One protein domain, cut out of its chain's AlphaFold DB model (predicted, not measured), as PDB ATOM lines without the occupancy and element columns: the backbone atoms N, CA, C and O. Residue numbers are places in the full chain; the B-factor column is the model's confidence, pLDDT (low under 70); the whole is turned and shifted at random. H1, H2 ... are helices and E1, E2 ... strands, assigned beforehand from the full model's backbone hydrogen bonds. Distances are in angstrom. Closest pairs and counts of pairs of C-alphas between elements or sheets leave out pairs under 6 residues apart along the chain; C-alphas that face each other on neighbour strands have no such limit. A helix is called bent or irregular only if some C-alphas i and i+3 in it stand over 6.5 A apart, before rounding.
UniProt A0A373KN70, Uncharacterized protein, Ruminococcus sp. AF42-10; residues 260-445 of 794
ATOM      1  N   GLU A 260     -17.078 -22.050  18.541       58.72
ATOM      2  CA  GLU A 260     -15.718 -22.223  18.008       58.72
ATOM      3  C   GLU A 260     -14.770 -22.924  18.994       58.72
ATOM      4  O   GLU A 260     -13.608 -23.144  18.652       58.72
ATOM      5  N   SER A 261     -15.250 -23.298  20.190       74.19
ATOM      6  CA  SER A 261     -14.392 -23.810  21.254       74.19
ATOM      7  C   SER A 261     -13.684 -25.120  20.892       74.19
ATOM      8  O   SER A 261     -14.297 -26.123  20.502       74.19
ATOM      9  N   ILE A 262     -12.362 -25.115  21.054       87.38
ATOM     10  CA  ILE A 262     -11.468 -26.237  20.786       87.38
ATOM     11  C   ILE A 262     -11.812 -27.391  21.738       87.38
ATOM     12  O   ILE A 262     -11.420 -27.428  22.908       87.38
ATOM     13  N   LYS A 263     -12.525 -28.383  21.199       90.50
ATOM     14  CA  LYS A 263     -12.871 -29.645  21.865       90.50
ATOM     15  C   LYS A 263     -12.024 -30.776  21.288       90.50
ATOM     16  O   LYS A 263     -12.157 -31.119  20.115       90.50
ATOM     17  N   LEU A 264     -11.127 -31.336  22.106       94.81
ATOM     18  CA  LEU A 264     -10.202 -32.401  21.699       94.81
ATOM     19  C   LEU A 264     -10.548 -33.738  22.369       94.81
ATOM     20  O   LEU A 264     -10.665 -33.822  23.588       94.81
ATOM     21  N   GLU A 265     -10.635 -34.793  21.559       95.94
ATOM     22  CA  GLU A 265     -10.743 -36.192  22.000       95.94
ATOM     23  C   GLU A 265      -9.497 -36.649  22.784       95.94
ATOM     24  O   GLU A 265      -8.375 -36.315  22.395       95.94
ATOM     25  N   ASP A 266      -9.662 -37.513  23.791       97.44
ATOM     26  CA  ASP A 266      -8.587 -38.095  24.621       97.44
ATOM     27  C   ASP A 266      -7.326 -38.498  23.825       97.44
ATOM     28  O   ASP A 266      -7.400 -39.307  22.894       97.44
ATOM     29  N   GLY A 267      -6.159 -37.945  24.177       96.56
ATOM     30  CA  GLY A 267      -4.858 -38.272  23.579       96.56
ATOM     31  C   GLY A 267      -3.883 -37.093  23.478       96.56
ATOM     32  O   GLY A 267      -4.115 -36.007  24.012       96.56
ATOM     33  N   THR A 268      -2.771 -37.312  22.780       97.12
ATOM     34  CA  THR A 268      -1.643 -36.372  22.675       97.12
ATOM     35  C   THR A 268      -1.696 -35.545  21.386       97.12
ATOM     36  O   THR A 268      -1.945 -36.069  20.301       97.12
ATOM     37  N   TYR A 269      -1.418 -34.245  21.485       97.69
ATOM     38  CA  TYR A 269      -1.496 -33.279  20.387       97.69
ATOM     39  C   TYR A 269      -0.254 -32.379  20.325       97.69
ATOM     40  O   TYR A 269       0.284 -31.949  21.348       97.69
ATOM     41  N   TYR A 270       0.152 -32.047  19.101       96.69
ATOM     42  CA  TYR A 270       0.991 -30.892  18.787       96.69
ATOM     43  C   TYR A 270       0.081 -29.697  18.482       96.69
ATOM     44  O   TYR A 270      -0.936 -29.865  17.811       96.69
ATOM     45  N   ALA A 271       0.458 -28.497  18.915       96.00
ATOM     46  CA  ALA A 271      -0.226 -27.259  18.547       96.00
ATOM     47  C   ALA A 271       0.778 -26.151  18.209       96.00
ATOM     48  O   ALA A 271       1.840 -26.089  18.835       96.00
ATOM     49  N   LYS A 272       0.443 -25.242  17.281       92.88
ATOM     50  CA  LYS A 272       1.165 -23.960  17.150       92.88
ATOM     51  C   LYS A 272       0.589 -22.871  18.049       92.88
ATOM     52  O   LYS A 272      -0.612 -22.831  18.317       92.88
ATOM     53  N   LEU A 273       1.477 -21.973  18.471       91.75
ATOM     54  CA  LEU A 273       1.173 -20.798  19.280       91.75
ATOM     55  C   LEU A 273       1.439 -19.510  18.496       91.75
ATOM     56  O   LEU A 273       2.533 -19.321  17.964       91.75
ATOM     57  N   THR A 274       0.486 -18.582  18.537       90.25
ATOM     58  CA  THR A 274       0.733 -17.163  18.253       90.25
ATOM     59  C   THR A 274       1.164 -16.481  19.548       90.25
ATOM     60  O   THR A 274       0.512 -16.661  20.576       90.25
ATOM     61  N   HIS A 275       2.255 -15.713  19.510       88.75
ATOM     62  CA  HIS A 275       2.806 -14.983  20.657       88.75
ATOM     63  C   HIS A 275       3.603 -13.748  20.188       88.75
ATOM     64  O   HIS A 275       4.019 -13.693  19.028       88.75
ATOM     65  N   ASN A 276       3.820 -12.749  21.054       83.50
ATOM     66  CA  ASN A 276       4.353 -11.435  20.648       83.50
ATOM     67  C   ASN A 276       5.841 -11.211  20.981       83.50
ATOM     68  O   ASN A 276       6.467 -10.313  20.414       83.50
ATOM     69  N   SER A 277       6.432 -11.988  21.890       81.50
ATOM     70  CA  SER A 277       7.839 -11.849  22.292       81.50
ATOM     71  C   SER A 277       8.777 -12.801  21.541       81.50
ATOM     72  O   SER A 277       8.386 -13.848  21.032       81.50
ATOM     73  N   GLY A 278      10.079 -12.506  21.565       78.25
ATOM     74  CA  GLY A 278      11.106 -13.450  21.111       78.25
ATOM     75  C   GLY A 278      11.353 -14.638  22.056       78.25
ATOM     76  O   GLY A 278      12.204 -15.470  21.740       78.25
ATOM     77  N   ASN A 279      10.659 -14.718  23.202       86.56
ATOM     78  CA  ASN A 279      11.043 -15.561  24.339       86.56
ATOM     79  C   ASN A 279      10.405 -16.959  24.349       86.56
ATOM     80  O   ASN A 279      10.940 -17.845  25.007       86.56
ATOM     81  N   PHE A 280       9.307 -17.192  23.631       91.12
ATOM     82  CA  PHE A 280       8.639 -18.502  23.564       91.12
ATOM     83  C   PHE A 280       8.866 -19.189  22.216       91.12
ATOM     84  O   PHE A 280       9.157 -18.526  21.219       91.12
ATOM     85  N   LYS A 281       8.801 -20.522  22.178       91.12
ATOM     86  CA  LYS A 281       8.675 -21.289  20.930       91.12
ATOM     87  C   LYS A 281       7.242 -21.132  20.392       91.12
ATOM     88  O   LYS A 281       6.294 -21.052  21.164       91.12
ATOM     89  N   ASP A 282       7.091 -21.185  19.075       90.94
ATOM     90  CA  ASP A 282       5.832 -21.078  18.316       90.94
ATOM     91  C   ASP A 282       4.943 -22.338  18.400       90.94
ATOM     92  O   ASP A 282       4.152 -22.619  17.500       90.94
ATOM     93  N   ARG A 283       5.112 -23.152  19.448       93.56
ATOM     94  CA  ARG A 283       4.594 -24.522  19.531       93.56
ATOM     95  C   ARG A 283       4.425 -25.007  20.966       93.56
ATOM     96  O   ARG A 283       5.163 -24.598  21.859       93.56
ATOM     97  N   ALA A 284       3.466 -25.906  21.153       96.56
ATOM     98  CA  ALA A 284       3.069 -26.497  22.423       96.56
ATOM     99  C   ALA A 284       2.746 -27.991  22.258       96.56
ATOM    100  O   ALA A 284       2.473 -28.475  21.157       96.56
ATOM    101  N   LYS A 285       2.747 -28.712  23.380       97.56
ATOM    102  CA  LYS A 285       2.170 -30.055  23.511       97.56
ATOM    103  C   LYS A 285       0.891 -29.941  24.333       97.56
ATOM    104  O   LYS A 285       0.897 -29.271  25.361       97.56
ATOM    105  N   ILE A 286      -0.172 -30.619  23.924       98.06
ATOM    106  CA  ILE A 286      -1.408 -30.737  24.706       98.06
ATOM    107  C   ILE A 286      -1.671 -32.225  24.927       98.06
ATOM    108  O   ILE A 286      -1.576 -33.014  23.990       98.06
ATOM    109  N   VAL A 287      -1.994 -32.622  26.155       97.62
ATOM    110  CA  VAL A 287      -2.574 -33.939  26.444       97.62
ATOM    111  C   VAL A 287      -4.019 -33.710  26.861       97.62
ATOM    112  O   VAL A 287      -4.271 -33.167  27.936       97.62
ATOM    113  N   ALA A 288      -4.949 -34.082  25.986       97.56
ATOM    114  CA  ALA A 288      -6.378 -34.046  26.253       97.56
ATOM    115  C   ALA A 288      -6.796 -35.323  26.989       97.56
ATOM    116  O   ALA A 288      -6.375 -36.419  26.606       97.56
ATOM    117  N   LYS A 289      -7.604 -35.192  28.043       97.00
ATOM    118  CA  LYS A 289      -8.197 -36.325  28.757       97.00
ATOM    119  C   LYS A 289      -9.453 -35.926  29.529       97.00
ATOM    120  O   LYS A 289      -9.411 -34.955  30.279       97.00
ATOM    121  N   ASP A 290     -10.535 -36.695  29.406       93.94
ATOM    122  CA  ASP A 290     -11.798 -36.495  30.138       93.94
ATOM    123  C   ASP A 290     -12.359 -35.055  29.984       93.94
ATOM    124  O   ASP A 290     -12.946 -34.495  30.912       93.94
ATOM    125  N   GLY A 291     -12.137 -34.422  28.822       88.62
ATOM    126  CA  GLY A 291     -12.516 -33.026  28.549       88.62
ATOM    127  C   GLY A 291     -11.606 -31.955  29.172       88.62
ATOM    128  O   GLY A 291     -11.966 -30.784  29.160       88.62
ATOM    129  N   LYS A 292     -10.443 -32.331  29.720       95.88
ATOM    130  CA  LYS A 292      -9.429 -31.415  30.270       95.88
ATOM    131  C   LYS A 292      -8.113 -31.490  29.508       95.88
ATOM    132  O   LYS A 292      -7.784 -32.510  28.906       95.88
ATOM    133  N   TYR A 293      -7.326 -30.423  29.588       97.69
ATOM    134  CA  TYR A 293      -6.113 -30.231  28.806       97.69
ATOM    135  C   TYR A 293      -4.906 -29.974  29.705       97.69
ATOM    136  O   TYR A 293      -4.790 -28.932  30.348       97.69
ATOM    137  N   LYS A 294      -3.954 -30.912  29.705       97.88
ATOM    138  CA  LYS A 294      -2.621 -30.701  30.275       97.88
ATOM    139  C   LYS A 294      -1.727 -30.096  29.198       97.88
ATOM    140  O   LYS A 294      -1.272 -30.794  28.288       97.88
ATOM    141  N   VAL A 295      -1.518 -28.790  29.284       98.19
ATOM    142  CA  VAL A 295      -0.781 -27.983  28.307       98.19
ATOM    143  C   VAL A 295       0.682 -27.885  28.724       98.19
ATOM    144  O   VAL A 295       0.964 -27.591  29.880       98.19
ATOM    145  N   THR A 296       1.611 -28.055  27.780       98.19
ATOM    146  CA  THR A 296       3.039 -27.754  27.956       98.19
ATOM    147  C   THR A 296       3.527 -26.775  26.882       98.19
ATOM    148  O   THR A 296       3.432 -27.059  25.685       98.19
ATOM    149  N   ILE A 297       4.085 -25.642  27.316       97.06
ATOM    150  CA  ILE A 297       4.663 -24.574  26.481       97.06
ATOM    151  C   ILE A 297       6.178 -24.479  26.692       97.06
ATOM    152  O   ILE A 297       6.678 -24.891  27.738       97.06
ATOM    153  N   TYR A 298       6.918 -23.923  25.724       95.88
ATOM    154  CA  TYR A 298       8.388 -23.940  25.755       95.88
ATOM    155  C   TYR A 298       9.009 -22.539  25.698       95.88
ATOM    156  O   TYR A 298       8.860 -21.811  24.713       95.88
ATOM    157  N   THR A 299       9.766 -22.171  26.731       94.56
ATOM    158  CA  THR A 299      10.543 -20.926  26.802       94.56
ATOM    159  C   THR A 299      11.940 -21.123  26.205       94.56
ATOM    160  O   THR A 299      12.651 -22.081  26.519       94.56
ATOM    161  N   LYS A 300      12.350 -20.195  25.338       91.19
ATOM    162  CA  LYS A 300      13.656 -20.145  24.673       91.19
ATOM    163  C   LYS A 300      14.752 -19.658  25.624       91.19
ATOM    164  O   LYS A 300      14.556 -18.744  26.420       91.19
ATOM    165  N   THR A 301      15.955 -20.183  25.424       90.81
ATOM    166  CA  THR A 301      17.215 -19.620  25.935       90.81
ATOM    167  C   THR A 301      18.186 -19.399  24.773       90.81
ATOM    168  O   THR A 301      17.988 -19.927  23.672       90.81
ATOM    169  N   MET A 302      19.220 -18.578  24.979       88.62
ATOM    170  CA  MET A 302      20.165 -18.192  23.924       88.62
ATOM    171  C   MET A 302      21.620 -18.218  24.389       88.62
ATOM    172  O   MET A 302      21.923 -17.899  25.539       88.62
ATOM    173  N   THR A 303      22.531 -18.508  23.460       89.69
ATOM    174  CA  THR A 303      23.942 -18.133  23.595       89.69
ATOM    175  C   THR A 303      24.172 -16.783  22.909       89.69
ATOM    176  O   THR A 303      23.761 -16.585  21.768       89.69
ATOM    177  N   SER A 304      24.868 -15.853  23.564       91.00
ATOM    178  CA  SER A 304      25.241 -14.550  22.989       91.00
ATOM    179  C   SER A 304      26.745 -14.311  23.096       91.00
ATOM    180  O   SER A 304      27.362 -14.701  24.086       91.00
ATOM    181  N   GLN A 305      27.353 -13.680  22.084       91.50
ATOM    182  CA  GLN A 305      28.805 -13.481  21.990       91.50
ATOM    183  C   GLN A 305      29.167 -12.037  21.604       91.50
ATOM    184  O   GLN A 305      28.602 -11.490  20.657       91.50
ATOM    185  N   ASN A 306      30.155 -11.451  22.289       92.38
ATOM    186  CA  ASN A 306      30.689 -10.105  22.027       92.38
ATOM    187  C   ASN A 306      32.185 -10.133  21.687       92.38
ATOM    188  O   ASN A 306      32.891 -11.099  21.969       92.38
ATOM    189  N   PHE A 307      32.675  -9.029  21.114       92.06
ATOM    190  CA  PHE A 307      34.095  -8.811  20.828       92.06
ATOM    191  C   PHE A 307      34.770  -7.965  21.924       92.06
ATOM    192  O   PHE A 307      34.353  -6.834  22.181       92.06
ATOM    193  N   ASP A 308      35.845  -8.479  22.527       91.44
ATOM    194  CA  ASP A 308      36.725  -7.752  23.461       91.44
ATOM    195  C   ASP A 308      37.384  -6.558  22.759       91.44
ATOM    196  O   ASP A 308      38.092  -6.745  21.776       91.44
ATOM    197  N   GLY A 309      37.139  -5.327  23.213       84.00
ATOM    198  CA  GLY A 309      37.602  -4.114  22.521       84.00
ATOM    199  C   GLY A 309      36.768  -3.705  21.291       84.00
ATOM    200  O   GLY A 309      37.177  -2.827  20.528       84.00
ATOM    201  N   GLY A 310      35.587  -4.299  21.090       85.38
ATOM    202  CA  GLY A 310      34.594  -3.833  20.117       85.38
ATOM    203  C   GLY A 310      34.921  -4.126  18.646       85.38
ATOM    204  O   GLY A 310      35.568  -5.114  18.304       85.38
ATOM    205  N   TYR A 311      34.424  -3.279  17.736       80.62
ATOM    206  CA  TYR A 311      34.238  -3.623  16.313       80.62
ATOM    207  C   TYR A 311      35.510  -3.916  15.493       80.62
ATOM    208  O   TYR A 311      35.394  -4.429  14.380       80.62
ATOM    209  N   LYS A 312      36.706  -3.598  16.009       83.75
ATOM    210  CA  LYS A 312      38.003  -3.882  15.357       83.75
ATOM    211  C   LYS A 312      38.680  -5.161  15.853       83.75
ATOM    212  O   LYS A 312      39.691  -5.559  15.287       83.75
ATOM    213  N   SER A 313      38.162  -5.775  16.910       88.12
ATOM    214  CA  SER A 313      38.758  -6.962  17.516       88.12
ATOM    215  C   SER A 313      38.236  -8.247  16.888       88.12
ATOM    216  O   SER A 313      37.092  -8.312  16.442       88.12
ATOM    217  N   ASN A 314      39.071  -9.282  16.896       88.06
ATOM    218  CA  ASN A 314      38.727 -10.650  16.518       88.06
ATOM    219  C   ASN A 314      38.544 -11.581  17.735       88.06
ATOM    220  O   ASN A 314      38.311 -12.774  17.573       88.06
ATOM    221  N   ARG A 315      38.658 -11.050  18.959       89.75
ATOM    222  CA  ARG A 315      38.536 -11.810  20.209       89.75
ATOM    223  C   ARG A 315      37.078 -11.905  20.645       89.75
ATOM    224  O   ARG A 315      36.569 -10.990  21.289       89.75
ATOM    225  N   LEU A 316      36.421 -13.001  20.288       91.62
ATOM    226  CA  LEU A 316      35.086 -13.325  20.787       91.62
ATOM    227  C   LEU A 316      35.135 -13.908  22.203       91.62
ATOM    228  O   LEU A 316      36.079 -14.607  22.570       91.62
ATOM    229  N   TYR A 317      34.086 -13.635  22.973       92.12
ATOM    230  CA  TYR A 317      33.752 -14.324  24.215       92.12
ATOM    231  C   TYR A 317      32.231 -14.459  24.334       92.12
ATOM    232  O   TYR A 317      31.481 -13.630  23.813       92.12
ATOM    233  N   THR A 318      31.780 -15.513  25.011       93.31
ATOM    234  CA  THR A 318      30.369 -15.695  25.372       93.31
ATOM    235  C   THR A 318      30.004 -14.724  26.494       93.31
ATOM    236  O   THR A 318      30.742 -14.607  27.465       93.31
ATOM    237  N   VAL A 319      28.885 -14.018  26.333       95.06
ATOM    238  CA  VAL A 319      28.339 -13.009  27.264       95.06
ATOM    239  C   VAL A 319      27.208 -13.600  28.094       95.06
ATOM    240  O   VAL A 319      27.116 -13.333  29.287       95.06
ATOM    241  N   TYR A 320      26.377 -14.413  27.441       94.31
ATOM    242  CA  TYR A 320      25.310 -15.222  28.023       94.31
ATOM    243  C   TYR A 320      25.443 -16.627  27.447       94.31
ATOM    244  O   TYR A 320      25.559 -16.762  26.224       94.31
ATOM    245  N   SER A 321      25.412 -17.658  28.287       92.25
ATOM    246  CA  SER A 321      25.243 -19.039  27.838       92.25
ATOM    247  C   SER A 321      23.849 -19.520  28.208       92.25
ATOM    248  O   SER A 321      23.398 -19.320  29.334       92.25
ATOM    249  N   ARG A 322      23.199 -20.228  27.281       91.62
ATOM    250  CA  ARG A 322      21.920 -20.919  27.507       91.62
ATOM    251  C   ARG A 322      21.923 -21.830  28.743       91.62
ATOM    252  O   ARG A 322      20.896 -21.949  29.395       91.62
ATOM    253  N   SER A 323      23.077 -22.408  29.091       91.62
ATOM    254  CA  SER A 323      23.265 -23.271  30.268       91.62
ATOM    255  C   SER A 323      23.068 -22.568  31.609       91.62
ATOM    256  O   SER A 323      22.816 -23.234  32.610       91.62
ATOM    257  N   ASP A 324      23.187 -21.239  31.633       94.38
ATOM    258  CA  ASP A 324      23.311 -20.462  32.869       94.38
ATOM    259  C   ASP A 324      22.023 -19.668  33.172       94.38
ATOM    260  O   ASP A 324      21.954 -18.906  34.139       94.38
ATOM    261  N   TYR A 325      20.982 -19.863  32.352       93.81
ATOM    262  CA  TYR A 325      19.630 -19.354  32.574       93.81
ATOM    263  C   TYR A 325      18.972 -20.140  33.713       93.81
ATOM    264  O   TYR A 325      18.472 -21.249  33.526       93.81
ATOM    265  N   SER A 326      18.938 -19.550  34.906       93.31
ATOM    266  CA  SER A 326      18.259 -20.123  36.067       93.31
ATOM    267  C   SER A 326      16.905 -19.444  36.266       93.31
ATOM    268  O   SER A 326      16.797 -18.409  36.931       93.31
ATOM    269  N   PHE A 327      15.875 -20.046  35.675       92.69
ATOM    270  CA  PHE A 327      14.476 -19.730  35.952       92.69
ATOM    271  C   PHE A 327      14.137 -20.059  37.409       92.69
ATOM    272  O   PHE A 327      14.642 -21.043  37.962       92.69
ATOM    273  N   LYS A 328      13.318 -19.203  38.017       92.38
ATOM    274  CA  LYS A 328      12.774 -19.323  39.379       92.38
ATOM    275  C   LYS A 328      11.286 -19.648  39.342       92.38
ATOM    276  O   LYS A 328      10.790 -20.328  40.229       92.38
ATOM    277  N   GLU A 329      10.618 -19.150  38.309       92.06
ATOM    278  CA  GLU A 329       9.186 -19.239  38.076       92.06
ATOM    279  C   GLU A 329       8.932 -18.980  36.592       92.06
ATOM    280  O   GLU A 329       9.566 -18.106  35.992       92.06
ATOM    281  N   VAL A 330       8.029 -19.755  36.004       93.88
ATOM    282  CA  VAL A 330       7.365 -19.455  34.733       93.88
ATOM    283  C   VAL A 330       5.940 -19.937  34.925       93.88
ATOM    284  O   VAL A 330       5.732 -21.133  35.119       93.88
ATOM    285  N   GLU A 331       4.985 -19.020  34.913       94.44
ATOM    286  CA  GLU A 331       3.602 -19.289  35.291       94.44
ATOM    287  C   GLU A 331       2.606 -18.675  34.306       94.44
ATOM    288  O   GLU A 331       2.959 -17.884  33.426       94.44
ATOM    289  N   VAL A 332       1.350 -19.102  34.421       96.12
ATOM    290  CA  VAL A 332       0.282 -18.784  33.472       96.12
ATOM    291  C   VAL A 332      -0.931 -18.277  34.243       96.12
ATOM    292  O   VAL A 332      -1.410 -18.944  35.163       96.12
ATOM    293  N   VAL A 333      -1.412 -17.093  33.873       96.81
ATOM    294  CA  VAL A 333      -2.637 -16.485  34.406       96.81
ATOM    295  C   VAL A 333      -3.839 -17.294  33.924       96.81
ATOM    296  O   VAL A 333      -3.901 -17.674  32.751       96.81
ATOM    297  N   LYS A 334      -4.802 -17.555  34.812       96.44
ATOM    298  CA  LYS A 334      -6.084 -18.150  34.422       96.44
ATOM    299  C   LYS A 334      -6.904 -17.108  33.641       96.44
ATOM    300  O   LYS A 334      -7.015 -15.985  34.146       96.44
ATOM    301  N   PRO A 335      -7.444 -17.401  32.443       95.12
ATOM    302  CA  PRO A 335      -7.954 -16.361  31.545       95.12
ATOM    303  C   PRO A 335      -9.043 -15.446  32.125       95.12
ATOM    304  O   PRO A 335      -9.068 -14.257  31.805       95.12
ATOM    305  N   GLU A 336      -9.867 -15.935  33.055       93.50
ATOM    306  CA  GLU A 336     -10.884 -15.155  33.774       93.50
ATOM    307  C   GLU A 336     -10.304 -14.065  34.698       93.50
ATOM    308  O   GLU A 336     -11.031 -13.213  35.209       93.50
ATOM    309  N   ASN A 337      -8.984 -14.063  34.910       95.94
ATOM    310  CA  ASN A 337      -8.256 -13.043  35.663       95.94
ATOM    311  C   ASN A 337      -7.467 -12.062  34.777       95.94
ATOM    312  O   ASN A 337      -6.864 -11.140  35.329       95.94
ATOM    313  N   ASN A 338      -7.471 -12.207  33.446       94.69
ATOM    314  CA  ASN A 338      -6.654 -11.396  32.531       94.69
ATOM    315  C   ASN A 338      -6.868  -9.880  32.694       94.69
ATOM    316  O   ASN A 338      -5.894  -9.136  32.809       94.69
ATOM    317  N   ASP A 339      -8.119  -9.424  32.806       93.62
ATOM    318  CA  ASP A 339      -8.475  -7.999  32.966       93.62
ATOM    319  C   ASP A 339      -7.935  -7.367  34.265       93.62
ATOM    320  O   ASP A 339      -7.985  -6.153  34.460       93.62
ATOM    321  N   ARG A 340      -7.385  -8.181  35.175       93.31
ATOM    322  CA  ARG A 340      -6.747  -7.733  36.417       93.31
ATOM    323  C   ARG A 340      -5.278  -7.333  36.205       93.31
ATOM    324  O   ARG A 340      -4.633  -6.962  37.189       93.31
ATOM    325  N   PHE A 341      -4.735  -7.414  34.986       93.88
ATOM    326  CA  PHE A 341      -3.331  -7.139  34.657       93.88
ATOM    327  C   PHE A 341      -3.190  -5.939  33.701       93.88
ATOM    328  O   PHE A 341      -3.300  -6.080  32.487       93.88
ATOM    329  N   GLU A 342      -2.870  -4.759  34.244       87.44
ATOM    330  CA  GLU A 342      -2.473  -3.580  33.441       87.44
ATOM    331  C   GLU A 342      -1.108  -3.787  32.749       87.44
ATOM    332  O   GLU A 342      -0.862  -3.274  31.658       87.44
ATOM    333  N   ASP A 343      -0.233  -4.577  33.379       90.31
ATOM    334  CA  ASP A 343       0.987  -5.158  32.813       90.31
ATOM    335  C   ASP A 343       1.036  -6.638  33.232       90.31
ATOM    336  O   ASP A 343       0.760  -6.979  34.387       90.31
ATOM    337  N   ILE A 344       1.408  -7.521  32.308       86.94
ATOM    338  CA  ILE A 344       1.583  -8.966  32.522       86.94
ATOM    339  C   ILE A 344       2.648  -9.244  33.605       86.94
ATOM    340  O   ILE A 344       2.565 -10.242  34.320       86.94
ATOM    341  N   ALA A 345       3.626  -8.347  33.767       88.62
ATOM    342  CA  ALA A 345       4.671  -8.418  34.792       88.62
ATOM    343  C   ALA A 345       4.321  -7.676  36.105       88.62
ATOM    344  O   ALA A 345       5.190  -7.481  36.952       88.62
ATOM    345  N   SER A 346       3.070  -7.232  36.296       92.44
ATOM    346  CA  SER A 346       2.670  -6.466  37.495       92.44
ATOM    347  C   SER A 346       2.437  -7.307  38.756       92.44
ATOM    348  O   SER A 346       2.371  -6.740  39.847       92.44
ATOM    349  N   LYS A 347       2.260  -8.627  38.620       95.56
ATOM    350  CA  LYS A 347       1.900  -9.566  39.697       95.56
ATOM    351  C   LYS A 347       2.528 -10.926  39.425       95.56
ATOM    352  O   LYS A 347       2.589 -11.339  38.269       95.56
ATOM    353  N   TYR A 348       2.912 -11.609  40.492       95.81
ATOM    354  CA  TYR A 348       3.476 -12.953  40.491       95.81
ATOM    355  C   TYR A 348       2.903 -13.743  41.671       95.81
ATOM    356  O   TYR A 348       2.664 -13.180  42.747       95.81
ATOM    357  N   SER A 349       2.682 -15.037  41.477       95.25
ATOM    358  CA  SER A 349       2.331 -15.953  42.556       95.25
ATOM    359  C   SER A 349       3.492 -16.103  43.546       95.25
ATOM    360  O   SER A 349       4.644 -15.765  43.286       95.25
ATOM    361  N   LYS A 350       3.189 -16.630  44.730       93.94
ATOM    362  CA  LYS A 350       4.172 -17.151  45.679       93.94
ATOM    363  C   LYS A 350       4.208 -18.683  45.716       93.94
ATOM    364  O   LYS A 350       5.185 -19.239  46.219       93.94
ATOM    365  N   LYS A 351       3.188 -19.370  45.183       93.19
ATOM    366  CA  LYS A 351       3.117 -20.844  45.112       93.19
ATOM    367  C   LYS A 351       3.979 -21.445  43.992       93.19
ATOM    368  O   LYS A 351       4.462 -22.563  44.153       93.19
ATOM    369  N   ASN A 352       4.133 -20.729  42.873       92.94
ATOM    370  CA  ASN A 352       4.776 -21.224  41.650       92.94
ATOM    371  C   ASN A 352       6.311 -21.016  41.661       92.94
ATOM    372  O   ASN A 352       7.033 -21.679  40.909       92.94
ATOM    373  N   LEU A 353       6.824 -20.179  42.572       92.19
ATOM    374  CA  LEU A 353       8.249 -20.020  42.861       92.19
ATOM    375  C   LEU A 353       8.921 -21.342  43.256       92.19
ATOM    376  O   LEU A 353       8.455 -22.096  44.115       92.19
ATOM    377  N   VAL A 354      10.109 -21.575  42.697       89.44
ATOM    378  CA  VAL A 354      10.952 -22.728  43.023       89.44
ATOM    379  C   VAL A 354      11.258 -22.812  44.526       89.44
ATOM    380  O   VAL A 354      11.715 -21.859  45.161       89.44
ATOM    381  N   SER A 355      11.010 -23.990  45.102       87.00
ATOM    382  CA  SER A 355      11.048 -24.208  46.551       87.00
ATOM    383  C   SER A 355      12.374 -23.780  47.193       87.00
ATOM    384  O   SER A 355      13.453 -24.208  46.778       87.00
ATOM    385  N   GLY A 356      12.284 -22.951  48.237       84.56
ATOM    386  CA  GLY A 356      13.437 -22.434  48.982       84.56
ATOM    387  C   GLY A 356      14.096 -21.183  48.388       84.56
ATOM    388  O   GLY A 356      15.088 -20.721  48.947       84.56
ATOM    389  N   PHE A 357      13.569 -20.619  47.298       89.88
ATOM    390  CA  PHE A 357      14.011 -19.327  46.773       89.88
ATOM    391  C   PHE A 357      13.310 -18.168  47.500       89.88
ATOM    392  O   PHE A 357      12.090 -18.035  47.440       89.88
ATOM    393  N   ASP A 358      14.086 -17.323  48.183       90.75
ATOM    394  CA  ASP A 358      13.592 -16.086  48.790       90.75
ATOM    395  C   ASP A 358      13.805 -14.913  47.822       90.75
ATOM    396  O   ASP A 358      14.938 -14.543  47.519       90.75
ATOM    397  N   ILE A 359      12.709 -14.323  47.336       92.81
ATOM    398  CA  ILE A 359      12.743 -13.165  46.433       92.81
ATOM    399  C   ILE A 359      13.295 -11.900  47.120       92.81
ATOM    400  O   ILE A 359      13.831 -11.021  46.441       92.81
ATOM    401  N   ALA A 360      13.206 -11.790  48.451       90.88
ATOM    402  CA  ALA A 360      13.659 -10.607  49.178       90.88
ATOM    403  C   ALA A 360      15.191 -10.455  49.134       90.88
ATOM    404  O   ALA A 360      15.689  -9.347  48.895       90.88
ATOM    405  N   ASP A 361      15.919 -11.569  49.281       91.69
ATOM    406  CA  ASP A 361      17.390 -11.666  49.287       91.69
ATOM    407  C   ASP A 361      17.974 -11.750  47.856       91.69
ATOM    408  O   ASP A 361      18.733 -12.650  47.494       91.69
ATOM    409  N   THR A 362      17.558 -10.819  46.990       93.12
ATOM    410  CA  THR A 362      17.952 -10.756  45.569       93.12
ATOM    411  C   THR A 362      18.170  -9.321  45.082       93.12
ATOM    412  O   THR A 362      17.665  -8.375  45.688       93.12
ATOM    413  N   ASP A 363      18.826  -9.147  43.928       94.31
ATOM    414  CA  ASP A 363      18.906  -7.850  43.230       94.31
ATOM    415  C   ASP A 363      17.758  -7.633  42.211       94.31
ATOM    416  O   ASP A 363      17.887  -6.830  41.280       94.31
ATOM    417  N   TYR A 364      16.614  -8.323  42.354       95.00
ATOM    418  CA  TYR A 364      15.387  -7.884  41.676       95.00
ATOM    419  C   TYR A 364      15.006  -6.472  42.155       95.00
ATOM    420  O   TYR A 364      15.238  -6.108  43.307       95.00
ATOM    421  N   LYS A 365      14.401  -5.665  41.273       94.44
ATOM    422  CA  LYS A 365      13.864  -4.347  41.659       94.44
ATOM    423  C   LYS A 365      12.780  -4.523  42.721       94.44
ATOM    424  O   LYS A 365      11.988  -5.454  42.614       94.44
ATOM    425  N   ASP A 366      12.676  -3.584  43.655       94.75
ATOM    426  CA  ASP A 366      11.739  -3.688  44.781       94.75
ATOM    427  C   ASP A 366      10.282  -3.868  44.325       94.75
ATOM    428  O   ASP A 366       9.619  -4.782  44.795       94.75
ATOM    429  N   ALA A 367       9.839  -3.151  43.285       93.31
ATOM    430  CA  ALA A 367       8.509  -3.333  42.686       93.31
ATOM    431  C   ALA A 367       8.226  -4.764  42.161       93.31
ATOM    432  O   ALA A 367       7.073  -5.167  42.089       93.31
ATOM    433  N   VAL A 368       9.256  -5.544  41.805       94.62
ATOM    434  CA  VAL A 368       9.119  -6.959  41.397       94.62
ATOM    435  C   VAL A 368       9.052  -7.871  42.625       94.62
ATOM    436  O   VAL A 368       8.322  -8.854  42.623       94.62
ATOM    437  N   LYS A 369       9.770  -7.525  43.702       95.19
ATOM    438  CA  LYS A 369       9.672  -8.216  44.999       95.19
ATOM    439  C   LYS A 369       8.301  -8.001  45.646       95.19
ATOM    440  O   LYS A 369       7.756  -8.926  46.230       95.19
ATOM    441  N   GLU A 370       7.759  -6.791  45.524       94.25
ATOM    442  CA  GLU A 370       6.422  -6.399  45.989       94.25
ATOM    443  C   GLU A 370       5.302  -7.023  45.139       94.25
ATOM    444  O   GLU A 370       4.223  -7.294  45.660       94.25
ATOM    445  N   ALA A 371       5.560  -7.301  43.855       95.00
ATOM    446  CA  ALA A 371       4.625  -7.982  42.958       95.00
ATOM    447  C   ALA A 371       4.464  -9.490  43.245       95.00
ATOM    448  O   ALA A 371       3.469 -10.071  42.818       95.00
ATOM    449  N   VAL A 372       5.401 -10.122  43.961       96.12
ATOM    450  CA  VAL A 372       5.296 -11.519  44.423       96.12
ATOM    451  C   VAL A 372       4.470 -11.567  45.711       96.12
ATOM    452  O   VAL A 372       4.971 -11.236  46.790       96.12
ATOM    453  N   SER A 373       3.221 -12.037  45.636       95.06
ATOM    454  CA  SER A 373       2.377 -12.229  46.826       95.06
ATOM    455  C   SER A 373       1.544 -13.505  46.765       95.06
ATOM    456  O   SER A 373       1.023 -13.886  45.721       95.06
ATOM    457  N   SER A 374       1.332 -14.112  47.936       95.31
ATOM    458  CA  SER A 374       0.332 -15.169  48.113       95.31
ATOM    459  C   SER A 374      -1.099 -14.674  47.879       95.31
ATOM    460  O   SER A 374      -1.977 -15.463  47.551       95.31
ATOM    461  N   ASP A 375      -1.339 -13.360  47.968       96.19
ATOM    462  CA  ASP A 375      -2.633 -12.744  47.631       96.19
ATOM    463  C   ASP A 375      -2.972 -12.863  46.130       96.19
ATOM    464  O   ASP A 375      -4.088 -12.545  45.710       96.19
ATOM    465  N   TYR A 376      -2.005 -13.295  45.311       96.25
ATOM    466  CA  TYR A 376      -2.149 -13.523  43.876       96.25
ATOM    467  C   TYR A 376      -2.147 -15.015  43.498       96.25
ATOM    468  O   TYR A 376      -2.348 -15.333  42.329       96.25
ATOM    469  N   ASP A 377      -1.995 -15.941  44.455       96.56
ATOM    470  CA  ASP A 377      -1.881 -17.387  44.193       96.56
ATOM    471  C   ASP A 377      -3.099 -17.986  43.469       96.56
ATOM    472  O   ASP A 377      -2.954 -18.921  42.677       96.56
ATOM    473  N   ASP A 378      -4.292 -17.426  43.677       96.56
ATOM    474  CA  ASP A 378      -5.518 -17.862  42.999       96.56
ATOM    475  C   ASP A 378      -5.653 -17.341  41.555       96.56
ATOM    476  O   ASP A 378      -6.494 -17.852  40.814       96.56
ATOM    477  N   LEU A 379      -4.841 -16.364  41.124       97.19
ATOM    478  CA  LEU A 379      -4.906 -15.773  39.773       97.19
ATOM    479  C   LEU A 379      -4.239 -16.646  38.703       97.19
ATOM    480  O   LEU A 379      -4.545 -16.520  37.518       97.19
ATOM    481  N   PHE A 380      -3.310 -17.503  39.121       96.88
ATOM    482  CA  PHE A 380      -2.468 -18.315  38.247       96.88
ATOM    483  C   PHE A 380      -2.855 -19.788  38.333       96.88
ATOM    484  O   PHE A 380      -3.297 -20.275  39.380       96.88
ATOM    485  N   PHE A 381      -2.649 -20.532  37.250       97.06
ATOM    486  CA  PHE A 381      -2.693 -21.990  37.309       97.06
ATOM    487  C   PHE A 381      -1.623 -22.525  38.275       97.06
ATOM    488  O   PHE A 381      -0.597 -21.884  38.519       97.06
ATOM    489  N   ASP A 382      -1.854 -23.719  38.817       93.62
ATOM    490  CA  ASP A 382      -0.787 -24.486  39.460       93.62
ATOM    491  C   ASP A 382       0.161 -24.945  38.346       93.62
ATOM    492  O   ASP A 382      -0.203 -25.766  37.498       93.62
ATOM    493  N   SER A 383       1.349 -24.346  38.295       90.19
ATOM    494  CA  SER A 383       2.283 -24.511  37.183       90.19
ATOM    495  C   SER A 383       3.563 -25.208  37.632       90.19
ATOM    496  O   SER A 383       3.964 -25.169  38.792       90.19
ATOM    497  N   SER A 384       4.201 -25.915  36.705       89.00
ATOM    498  CA  SER A 384       5.448 -26.636  36.968       89.00
ATOM    499  C   SER A 384       6.345 -26.580  35.744       89.00
ATOM    500  O   SER A 384       5.855 -26.666  34.619       89.00
ATOM    501  N   TYR A 385       7.657 -26.440  35.941       88.56
ATOM    502  CA  TYR A 385       8.600 -26.317  34.835       88.56
ATOM    503  C   TYR A 385       9.770 -27.298  34.931       88.56
ATOM    504  O   TYR A 385      10.222 -27.669  36.015       88.56
ATOM    505  N   VAL A 386      10.269 -27.720  33.769       92.00
ATOM    506  CA  VAL A 386      11.408 -28.634  33.619       92.00
ATOM    507  C   VAL A 386      12.385 -28.050  32.604       92.00
ATOM    508  O   VAL A 386      11.994 -27.659  31.505       92.00
ATOM    509  N   VAL A 387      13.672 -28.011  32.956       91.94
ATOM    510  CA  VAL A 387      14.741 -27.637  32.019       91.94
ATOM    511  C   VAL A 387      15.006 -28.818  31.081       91.94
ATOM    512  O   VAL A 387      15.390 -29.899  31.532       91.94
ATOM    513  N   LEU A 388      14.790 -28.616  29.782       94.12
ATOM    514  CA  LEU A 388      15.052 -29.601  28.733       94.12
ATOM    515  C   LEU A 388      16.548 -29.660  28.395       94.12
ATOM    516  O   LEU A 388      17.325 -28.765  28.730       94.12
ATOM    517  N   SER A 389      16.985 -30.722  27.712       90.44
ATOM    518  CA  SER A 389      18.421 -30.985  27.538       90.44
ATOM    519  C   SER A 389      19.137 -30.116  26.483       90.44
ATOM    520  O   SER A 389      20.342 -30.272  26.273       90.44
ATOM    521  N   ASP A 390      18.429 -29.164  25.862       90.19
ATOM    522  CA  ASP A 390      18.972 -28.046  25.070       90.19
ATOM    523  C   ASP A 390      19.053 -26.712  25.853       90.19
ATOM    524  O   ASP A 390      19.464 -25.682  25.301       90.19
ATOM    525  N   TYR A 391      18.674 -26.759  27.134       92.38
ATOM    526  CA  TYR A 391      18.460 -25.650  28.066       92.38
ATOM    527  C   TYR A 391      17.256 -24.742  27.753       92.38
ATOM    528  O   TYR A 391      17.180 -23.641  28.296       92.38
ATOM    529  N   SER A 392      16.300 -25.160  26.914       93.19
ATOM    530  CA  SER A 392      14.946 -24.576  26.918       93.19
ATOM    531  C   SER A 392      14.162 -25.033  28.157       93.19
ATOM    532  O   SER A 392      14.576 -25.963  28.855       93.19
ATOM    533  N   VAL A 393      13.042 -24.378  28.470       94.31
ATOM    534  CA  VAL A 393      12.203 -24.729  29.629       94.31
ATOM    535  C   VAL A 393      10.805 -25.115  29.177       94.31
ATOM    536  O   VAL A 393      10.136 -24.322  28.524       94.31
ATOM    537  N   ALA A 394      10.374 -26.321  29.539       97.06
ATOM    538  CA  ALA A 394       9.013 -26.805  29.358       97.06
ATOM    539  C   ALA A 394       8.177 -26.459  30.596       97.06
ATOM    540  O   ALA A 394       8.424 -27.017  31.664       97.06
ATOM    541  N   THR A 395       7.193 -25.574  30.454       96.50
ATOM    542  CA  THR A 395       6.265 -25.170  31.521       96.50
ATOM    543  C   THR A 395       4.907 -25.810  31.283       96.50
ATOM    544  O   THR A 395       4.370 -25.718  30.182       96.50
ATOM    545  N   THR A 396       4.355 -26.471  32.299       97.31
ATOM    546  CA  THR A 396       3.132 -27.278  32.215       97.31
ATOM    547  C   THR A 396       2.078 -26.817  33.217       97.31
ATOM    548  O   THR A 396       2.395 -26.623  34.392       97.31
ATOM    549  N   PHE A 397       0.832 -26.702  32.752       97.25
ATOM    550  CA  PHE A 397      -0.363 -26.352  33.528       97.25
ATOM    551  C   PHE A 397      -1.580 -27.175  33.056       97.25
ATOM    552  O   PHE A 397      -1.491 -27.905  32.065       97.25
ATOM    553  N   GLU A 398      -2.704 -27.096  33.773       97.44
ATOM    554  CA  GLU A 398      -3.951 -27.803  33.439       97.44
ATOM    555  C   GLU A 398      -5.127 -26.823  33.339       97.44
ATOM    556  O   GLU A 398      -5.329 -26.010  34.236       97.44
ATOM    557  N   THR A 399      -5.883 -26.910  32.242       96.12
ATOM    558  CA  THR A 399      -7.003 -26.026  31.860       96.12
ATOM    559  C   THR A 399      -8.144 -26.858  31.256       96.12
ATOM    560  O   THR A 399      -7.917 -27.984  30.813       96.12
ATOM    561  N   ASP A 400      -9.372 -26.347  31.255       94.12
ATOM    562  CA  ASP A 400     -10.547 -26.923  30.576       94.12
ATOM    563  C   ASP A 400     -10.937 -26.180  29.280       94.12
ATOM    564  O   ASP A 400     -11.729 -26.696  28.496       94.12
ATOM    565  N   GLU A 401     -10.299 -25.044  28.986       92.75
ATOM    566  CA  GLU A 401     -10.408 -24.316  27.711       92.75
ATOM    567  C   GLU A 401      -9.046 -24.128  27.014       92.75
ATOM    568  O   GLU A 401      -7.989 -24.229  27.648       92.75
ATOM    569  N   LEU A 402      -9.066 -23.852  25.701       94.62
ATOM    570  CA  LEU A 402      -7.875 -23.593  24.865       94.62
ATOM    571  C   LEU A 402      -8.012 -22.359  23.953       94.62
ATOM    572  O   LEU A 402      -7.022 -21.900  23.390       94.62
ATOM    573  N   ASP A 403      -9.215 -21.811  23.813       90.31
ATOM    574  CA  ASP A 403      -9.551 -20.703  22.902       90.31
ATOM    575  C   ASP A 403      -9.147 -19.328  23.449       90.31
ATOM    576  O   ASP A 403      -8.950 -18.357  22.710       90.31
ATOM    577  N   SER A 404      -9.012 -19.264  24.770       91.38
ATOM    578  CA  SER A 404      -8.661 -18.072  25.523       91.38
ATOM    579  C   SER A 404      -7.273 -17.517  25.208       91.38
ATOM    580  O   SER A 404      -6.362 -18.180  24.708       91.38
ATOM    581  N   THR A 405      -7.094 -16.250  25.583       94.06
ATOM    582  CA  THR A 405      -5.759 -15.650  25.665       94.06
ATOM    583  C   THR A 405      -5.132 -16.065  26.989       94.06
ATOM    584  O   THR A 405      -5.675 -15.734  28.041       94.06
ATOM    585  N   PHE A 406      -3.980 -16.729  26.962       95.25
ATOM    586  CA  PHE A 406      -3.235 -17.043  28.182       95.25
ATOM    587  C   PHE A 406      -2.106 -16.026  28.345       95.25
ATOM    588  O   PHE A 406      -1.239 -15.908  27.474       95.25
ATOM    589  N   LEU A 407      -2.110 -15.272  29.446       96.12
ATOM    590  CA  LEU A 407      -0.983 -14.411  29.802       96.12
ATOM    591  C   LEU A 407       0.058 -15.267  30.527       96.12
ATOM    592  O   LEU A 407      -0.263 -15.969  31.486       96.12
ATOM    593  N   VAL A 408       1.301 -15.225  30.057       95.38
ATOM    594  CA  VAL A 408       2.412 -16.007  30.609       95.38
ATOM    595  C   VAL A 408       3.447 -15.037  31.144       95.38
ATOM    596  O   VAL A 408       3.871 -14.130  30.425       95.38
ATOM    597  N   ASN A 409       3.896 -15.239  32.378       94.25
ATOM    598  CA  ASN A 409       4.982 -14.457  32.949       94.25
ATOM    599  C   ASN A 409       6.019 -15.362  33.638       94.25
ATOM    600  O   ASN A 409       5.945 -16.590  33.578       94.25
ATOM    601  N   GLY A 410       7.066 -14.766  34.199       94.12
ATOM    602  CA  GLY A 410       8.019 -15.494  35.028       94.12
ATOM    603  C   GLY A 410       9.221 -14.667  35.460       94.12
ATOM    604  O   GLY A 410       9.404 -13.521  35.041       94.12
ATOM    605  N   LEU A 411      10.076 -15.286  36.267       94.88
ATOM    606  CA  LEU A 411      11.262 -14.689  36.871       94.88
ATOM    607  C   LEU A 411      12.478 -15.580  36.607       94.88
ATOM    608  O   LEU A 411      12.476 -16.774  36.913       94.88
ATOM    609  N   PHE A 412      13.547 -15.012  36.040       94.31
ATOM    610  CA  PHE A 412      14.791 -15.742  35.794       94.31
ATOM    611  C   PHE A 412      16.057 -14.896  35.960       94.31
ATOM    612  O   PHE A 412      16.071 -13.680  35.754       94.31
ATOM    613  N   THR A 413      17.151 -15.567  36.318       95.00
ATOM    614  CA  THR A 413      18.479 -14.966  36.503       95.00
ATOM    615  C   THR A 413      19.471 -15.525  35.490       95.00
ATOM    616  O   THR A 413      19.480 -16.737  35.267       95.00
ATOM    617  N   CYS A 414      20.329 -14.679  34.917       95.56
ATOM    618  CA  CYS A 414      21.379 -15.093  33.981       95.56
ATOM    619  C   CYS A 414      22.664 -14.264  34.195       95.56
ATOM    620  O   CYS A 414      22.589 -13.029  34.224       95.56
ATOM    621  N   PRO A 415      23.847 -14.887  34.363       96.62
ATOM    622  CA  PRO A 415      25.104 -14.163  34.537       96.62
ATOM    623  C   PRO A 415      25.534 -13.440  33.254       96.62
ATOM    624  O   PRO A 415      25.513 -14.003  32.163       96.62
ATOM    625  N   TYR A 416      25.983 -12.192  33.398       95.62
ATOM    626  CA  TYR A 416      26.684 -11.454  32.349       95.62
ATOM    627  C   TYR A 416      28.183 -11.715  32.484       95.62
ATOM    628  O   TYR A 416      28.794 -11.303  33.473       95.62
ATOM    629  N   TYR A 417      28.790 -12.363  31.497       95.44
ATOM    630  CA  TYR A 417      30.234 -12.595  31.461       95.44
ATOM    631  C   TYR A 417      30.979 -11.436  30.797       95.44
ATOM    632  O   TYR A 417      30.529 -10.889  29.789       95.44
ATOM    633  N   LYS A 418      32.161 -11.105  31.329       93.25
ATOM    634  CA  LYS A 418      33.137 -10.211  30.680       93.25
ATOM    635  C   LYS A 418      34.205 -11.025  29.941       93.25
ATOM    636  O   LYS A 418      34.344 -12.237  30.128       93.25
ATOM    637  N   TYR A 419      35.022 -10.349  29.130       90.56
ATOM    638  CA  TYR A 419      36.187 -10.989  28.516       90.56
ATOM    639  C   TYR A 419      37.110 -11.595  29.587       90.56
ATOM    640  O   TYR A 419      37.452 -10.939  30.571       90.56
ATOM    641  N   GLY A 420      37.493 -12.858  29.384       87.31
ATOM    642  CA  GLY A 420      38.204 -13.686  30.362       87.31
ATOM    643  C   GLY A 420      37.365 -14.833  30.942       87.31
ATOM    644  O   GLY A 420      37.950 -15.817  31.377       87.31
ATOM    645  N   GLY A 421      36.028 -14.758  30.887       89.06
ATOM    646  CA  GLY A 421      35.127 -15.818  31.376       89.06
ATOM    647  C   GLY A 421      34.718 -15.694  32.850       89.06
ATOM    648  O   GLY A 421      33.926 -16.494  33.339       89.06
ATOM    649  N   ASP A 422      35.205 -14.669  33.545       93.94
ATOM    650  CA  ASP A 422      34.650 -14.202  34.819       93.94
ATOM    651  C   ASP A 422      33.216 -13.660  34.631       93.94
ATOM    652  O   ASP A 422      32.914 -12.995  33.632       93.94
ATOM    653  N   ILE A 423      32.376 -13.812  35.657       95.19
ATOM    654  CA  ILE A 423      31.106 -13.081  35.774       95.19
ATOM    655  C   ILE A 423      31.403 -11.597  36.074       95.19
ATOM    656  O   ILE A 423      32.208 -11.274  36.948       95.19
ATOM    657  N   GLU A 424      30.752 -10.688  35.349       94.50
ATOM    658  CA  GLU A 424      30.763  -9.237  35.591       94.50
ATOM    659  C   GLU A 424      29.651  -8.825  36.567       94.50
ATOM    660  O   GLU A 424      29.878  -8.018  37.465       94.50
ATOM    661  N   ARG A 425      28.451  -9.394  36.387       94.88
ATOM    662  CA  ARG A 425      27.273  -9.246  37.255       94.88
ATOM    663  C   ARG A 425      26.293 -10.399  37.030       94.88
ATOM    664  O   ARG A 425      26.322 -11.034  35.976       94.88
ATOM    665  N   MET A 426      25.371 -10.608  37.963       95.69
ATOM    666  CA  MET A 426      24.139 -11.350  37.692       95.69
ATOM    667  C   MET A 426      23.094 -10.386  37.108       95.69
ATOM    668  O   MET A 426      22.950  -9.271  37.604       95.69
ATOM    669  N   ASN A 427      22.381 -10.782  36.051       95.44
ATOM    670  CA  ASN A 427      21.171 -10.080  35.626       95.44
ATOM    671  C   ASN A 427      19.946 -10.770  36.239       95.44
ATOM    672  O   ASN A 427      19.847 -11.997  36.213       95.44
ATOM    673  N   TYR A 428      18.998  -9.964  36.713       95.31
ATOM    674  CA  TYR A 428      17.710 -10.393  37.251       95.31
ATOM    675  C   TYR A 428      16.620  -9.882  36.308       95.31
ATOM    676  O   TYR A 428      16.467  -8.671  36.127       95.31
ATOM    677  N   TRP A 429      15.920 -10.797  35.639       93.38
ATOM    678  CA  TRP A 429      15.004 -10.485  34.543       93.38
ATOM    679  C   TRP A 429      13.616 -11.090  34.753       93.38
ATOM    680  O   TRP A 429      13.437 -12.090  35.453       93.38
ATOM    681  N   GLN A 430      12.647 -10.428  34.128       93.56
ATOM    682  CA  GLN A 430      11.248 -10.824  34.057       93.56
ATOM    683  C   GLN A 430      10.965 -11.354  32.652       93.56
ATOM    684  O   GLN A 430      11.536 -10.874  31.668       93.56
ATOM    685  N   LEU A 431      10.078 -12.332  32.578       92.38
ATOM    686  CA  LEU A 431       9.481 -12.864  31.366       92.38
ATOM    687  C   LEU A 431       8.020 -12.405  31.325       92.38
ATOM    688  O   LEU A 431       7.341 -12.441  32.350       92.38
ATOM    689  N   SER A 432       7.545 -11.992  30.153       93.31
ATOM    690  CA  SER A 432       6.128 -11.757  29.881       93.31
ATOM    691  C   SER A 432       5.823 -11.962  28.395       93.31
ATOM    692  O   SER A 432       6.624 -11.596  27.529       93.31
ATOM    693  N   ASP A 433       4.680 -12.581  28.104       94.25
ATOM    694  CA  ASP A 433       4.066 -12.661  26.776       94.25
ATOM    695  C   ASP A 433       2.572 -13.005  26.909       94.25
ATOM    696  O   ASP A 433       2.083 -13.352  27.984       94.25
ATOM    697  N   ASN A 434       1.854 -12.947  25.795       94.44
ATOM    698  CA  ASN A 434       0.522 -13.522  25.650       94.44
ATOM    699  C   ASN A 434       0.609 -14.639  24.609       94.44
ATOM    700  O   ASN A 434       1.292 -14.473  23.596       94.44
ATOM    701  N   ILE A 435      -0.057 -15.764  24.854       94.19
ATOM    702  CA  ILE A 435      -0.106 -16.884  23.915       94.19
ATOM    703  C   ILE A 435      -1.552 -17.196  23.528       94.19
ATOM    704  O   ILE A 435      -2.473 -17.082  24.341       94.19
ATOM    705  N   LYS A 436      -1.731 -17.611  22.274       94.69
ATOM    706  CA  LYS A 436      -2.984 -18.149  21.733       94.69
ATOM    707  C   LYS A 436      -2.702 -19.394  20.916       94.69
ATOM    708  O   LYS A 436      -1.741 -19.416  20.146       94.69
ATOM    709  N   PHE A 437      -3.561 -20.396  21.037       93.88
ATOM    710  CA  PHE A 437      -3.528 -21.563  20.167       93.88
ATOM    711  C   PHE A 437      -4.136 -21.206  18.808       93.88
ATOM    712  O   PHE A 437      -5.189 -20.576  18.742       93.88
ATOM    713  N   ASN A 438      -3.490 -21.607  17.712       89.62
ATOM    714  CA  ASN A 438      -4.154 -21.605  16.409       89.62
ATOM    715  C   ASN A 438      -4.919 -22.926  16.264       89.62
ATOM    716  O   ASN A 438      -4.293 -23.962  16.053       89.62
ATOM    717  N   SER A 439      -6.253 -22.886  16.351       87.56
ATOM    718  CA  SER A 439      -7.135 -24.061  16.249       87.56
ATOM    719  C   SER A 439      -6.889 -24.893  14.981       87.56
ATOM    720  O   SER A 439      -6.891 -26.121  15.039       87.56
ATOM    721  N   SER A 440      -6.581 -24.242  13.852       87.69
ATOM    722  CA  SER A 440      -6.253 -24.908  12.578       87.69
ATOM    723  C   SER A 440      -4.886 -25.613  12.552       87.69
ATOM    724  O   SER A 440      -4.631 -26.420  11.663       87.69
ATOM    725  N   ASP A 441      -4.024 -25.342  13.538       91.31
ATOM    726  CA  ASP A 441      -2.687 -25.922  13.714       91.31
ATOM    727  C   ASP A 441      -2.608 -26.886  14.919       91.31
ATOM    728  O   ASP A 441      -1.511 -27.208  15.385       91.31
ATOM    729  N   ILE A 442      -3.746 -27.363  15.436       95.38
ATOM    730  CA  ILE A 442      -3.792 -28.410  16.467       95.38
ATOM    731  C   ILE A 442      -3.949 -29.775  15.791       95.38
ATOM    732  O   ILE A 442      -4.964 -30.059  15.158       95.38
ATOM    733  N   VAL A 443      -2.949 -30.649  15.933       95.75
ATOM    734  CA  VAL A 443      -2.918 -31.969  15.285       95.75
ATOM    735  C   VAL A 443      -2.615 -33.068  16.296       95.75
ATOM    736  O   VAL A 443      -1.629 -33.006  17.034       95.75
ATOM    737  N   LYS A 444      -3.457 -34.108  16.302       96.25
ATOM    738  CA  LYS A 444      -3.258 -35.306  17.123       96.25
ATOM    739  C   LYS A 444      -2.025 -36.067  16.640       96.25
ATOM    740  O   LYS A 444      -1.907 -36.375  15.454       96.25
ATOM    741  N   ILE A 445      -1.121 -36.373  17.560       94.81
ATOM    742  CA  ILE A 445       0.079 -37.177  17.311       94.81
ATOM    743  C   ILE A 445      -0.092 -38.566  17.943       94.81
ATOM    744  O   ILE A 445      -1.107 -38.848  18.576       94.81
TER     745      ILE A 445
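What this domain is: This is residues 260 to 445 of the 794 residues of an uncharacterized protein of Ruminococcus sp. AF42-10 (UniProt A0A373KN70). One eight-stranded sheet curls and folds back on itself into a nearly closed barrel-like body, its edge strands E6 and E7 coming near each other. A loop-rich lobe with the short helices H1, H2 and H3 covers the side of E6 and E9, while the E4-E5 hairpin and the turn of the E9-E10 hairpin extend at one end. The printed part has 186 residues, with three named helices and ten named strands in the order E1 E2 E3 E4 E5 E6 H1 H2 H3 E7 E8 E9 E10; of the 106 residues in named elements strands hold 88, and the class is mostly strand. The sheet, E6 E9 E10 E1 E2 E3 E8 E7, is antiparallel; the whole is compact, radius of gyration of the C-alphas 18.3 A, and elongated, spanning 57 by 37 by 28 A.

How they stand to each other: In the folded sheet, one sheet bent back into two leaves, E6 (residues 326 to 332) and E9 (406 to 417) face E1 (267 to 275), E2 (280 to 289), E3 (292 to 299), E8 (393 to 399) and E7 (384 to 387), with E10 (423 to 444) as the hinge. E10 pairs with E9, N 410 to O 431 at 3.0 A, and beyond with E1, N 270 to O 443 at 2.9 A. E1, E2 and E3 form a meander, each strand the antiparallel neighbour of the one before: N 269 and O 286 are 2.8 A apart, N 287 and O 294 2.9 A. Within hydrogen-bond range are also N 295 and O 397 of the neighbour strands E3 and E8, 2.9 A apart, N 386 and O 394 of E7 and E8, 2.9 A, and N 331 and O 409 of E6 and E9, 2.9 A. The closest C-alphas of E6 and E7, Val 330 and Tyr 385, are 7.0 A apart. E4 (304 to 307) and E5 (316 to 320) form a hairpin, N 304 to O 320 at 2.9 A; the closest C-alphas of E5 and E9, Val 319 and Tyr 417, are 4.6 A apart. H1 (335 to 340) only grazes the sheet, with residues 335 to 338. H2 (366 to 371) and H3 (374 to 379) are not on it. In H2 every O i to N i+4 pair is within hydrogen-bond range; in irregular H1 and H3, 0 of 2 are, and 2 of 3 O i to N i+3 pairs.

Where its parts are: E1 begins at C-alpha 267 (-4.858, -38.272, 23.579). E9 is 33.9 A long. E10 is 45.0 A long, bends by 95 degrees at residue 439 and ends at C-alpha 444 (-3.258, -35.306, 17.123).

The domain as a whole: The C-alphas of Asp 290 and Lys 312, the farthest apart, are 61.3 A apart. The printed part has no cut. The link H1 to H2, residues 341 to 365, is long. Mean pLDDT of the printed part is 92.8; residue 260 is under 70.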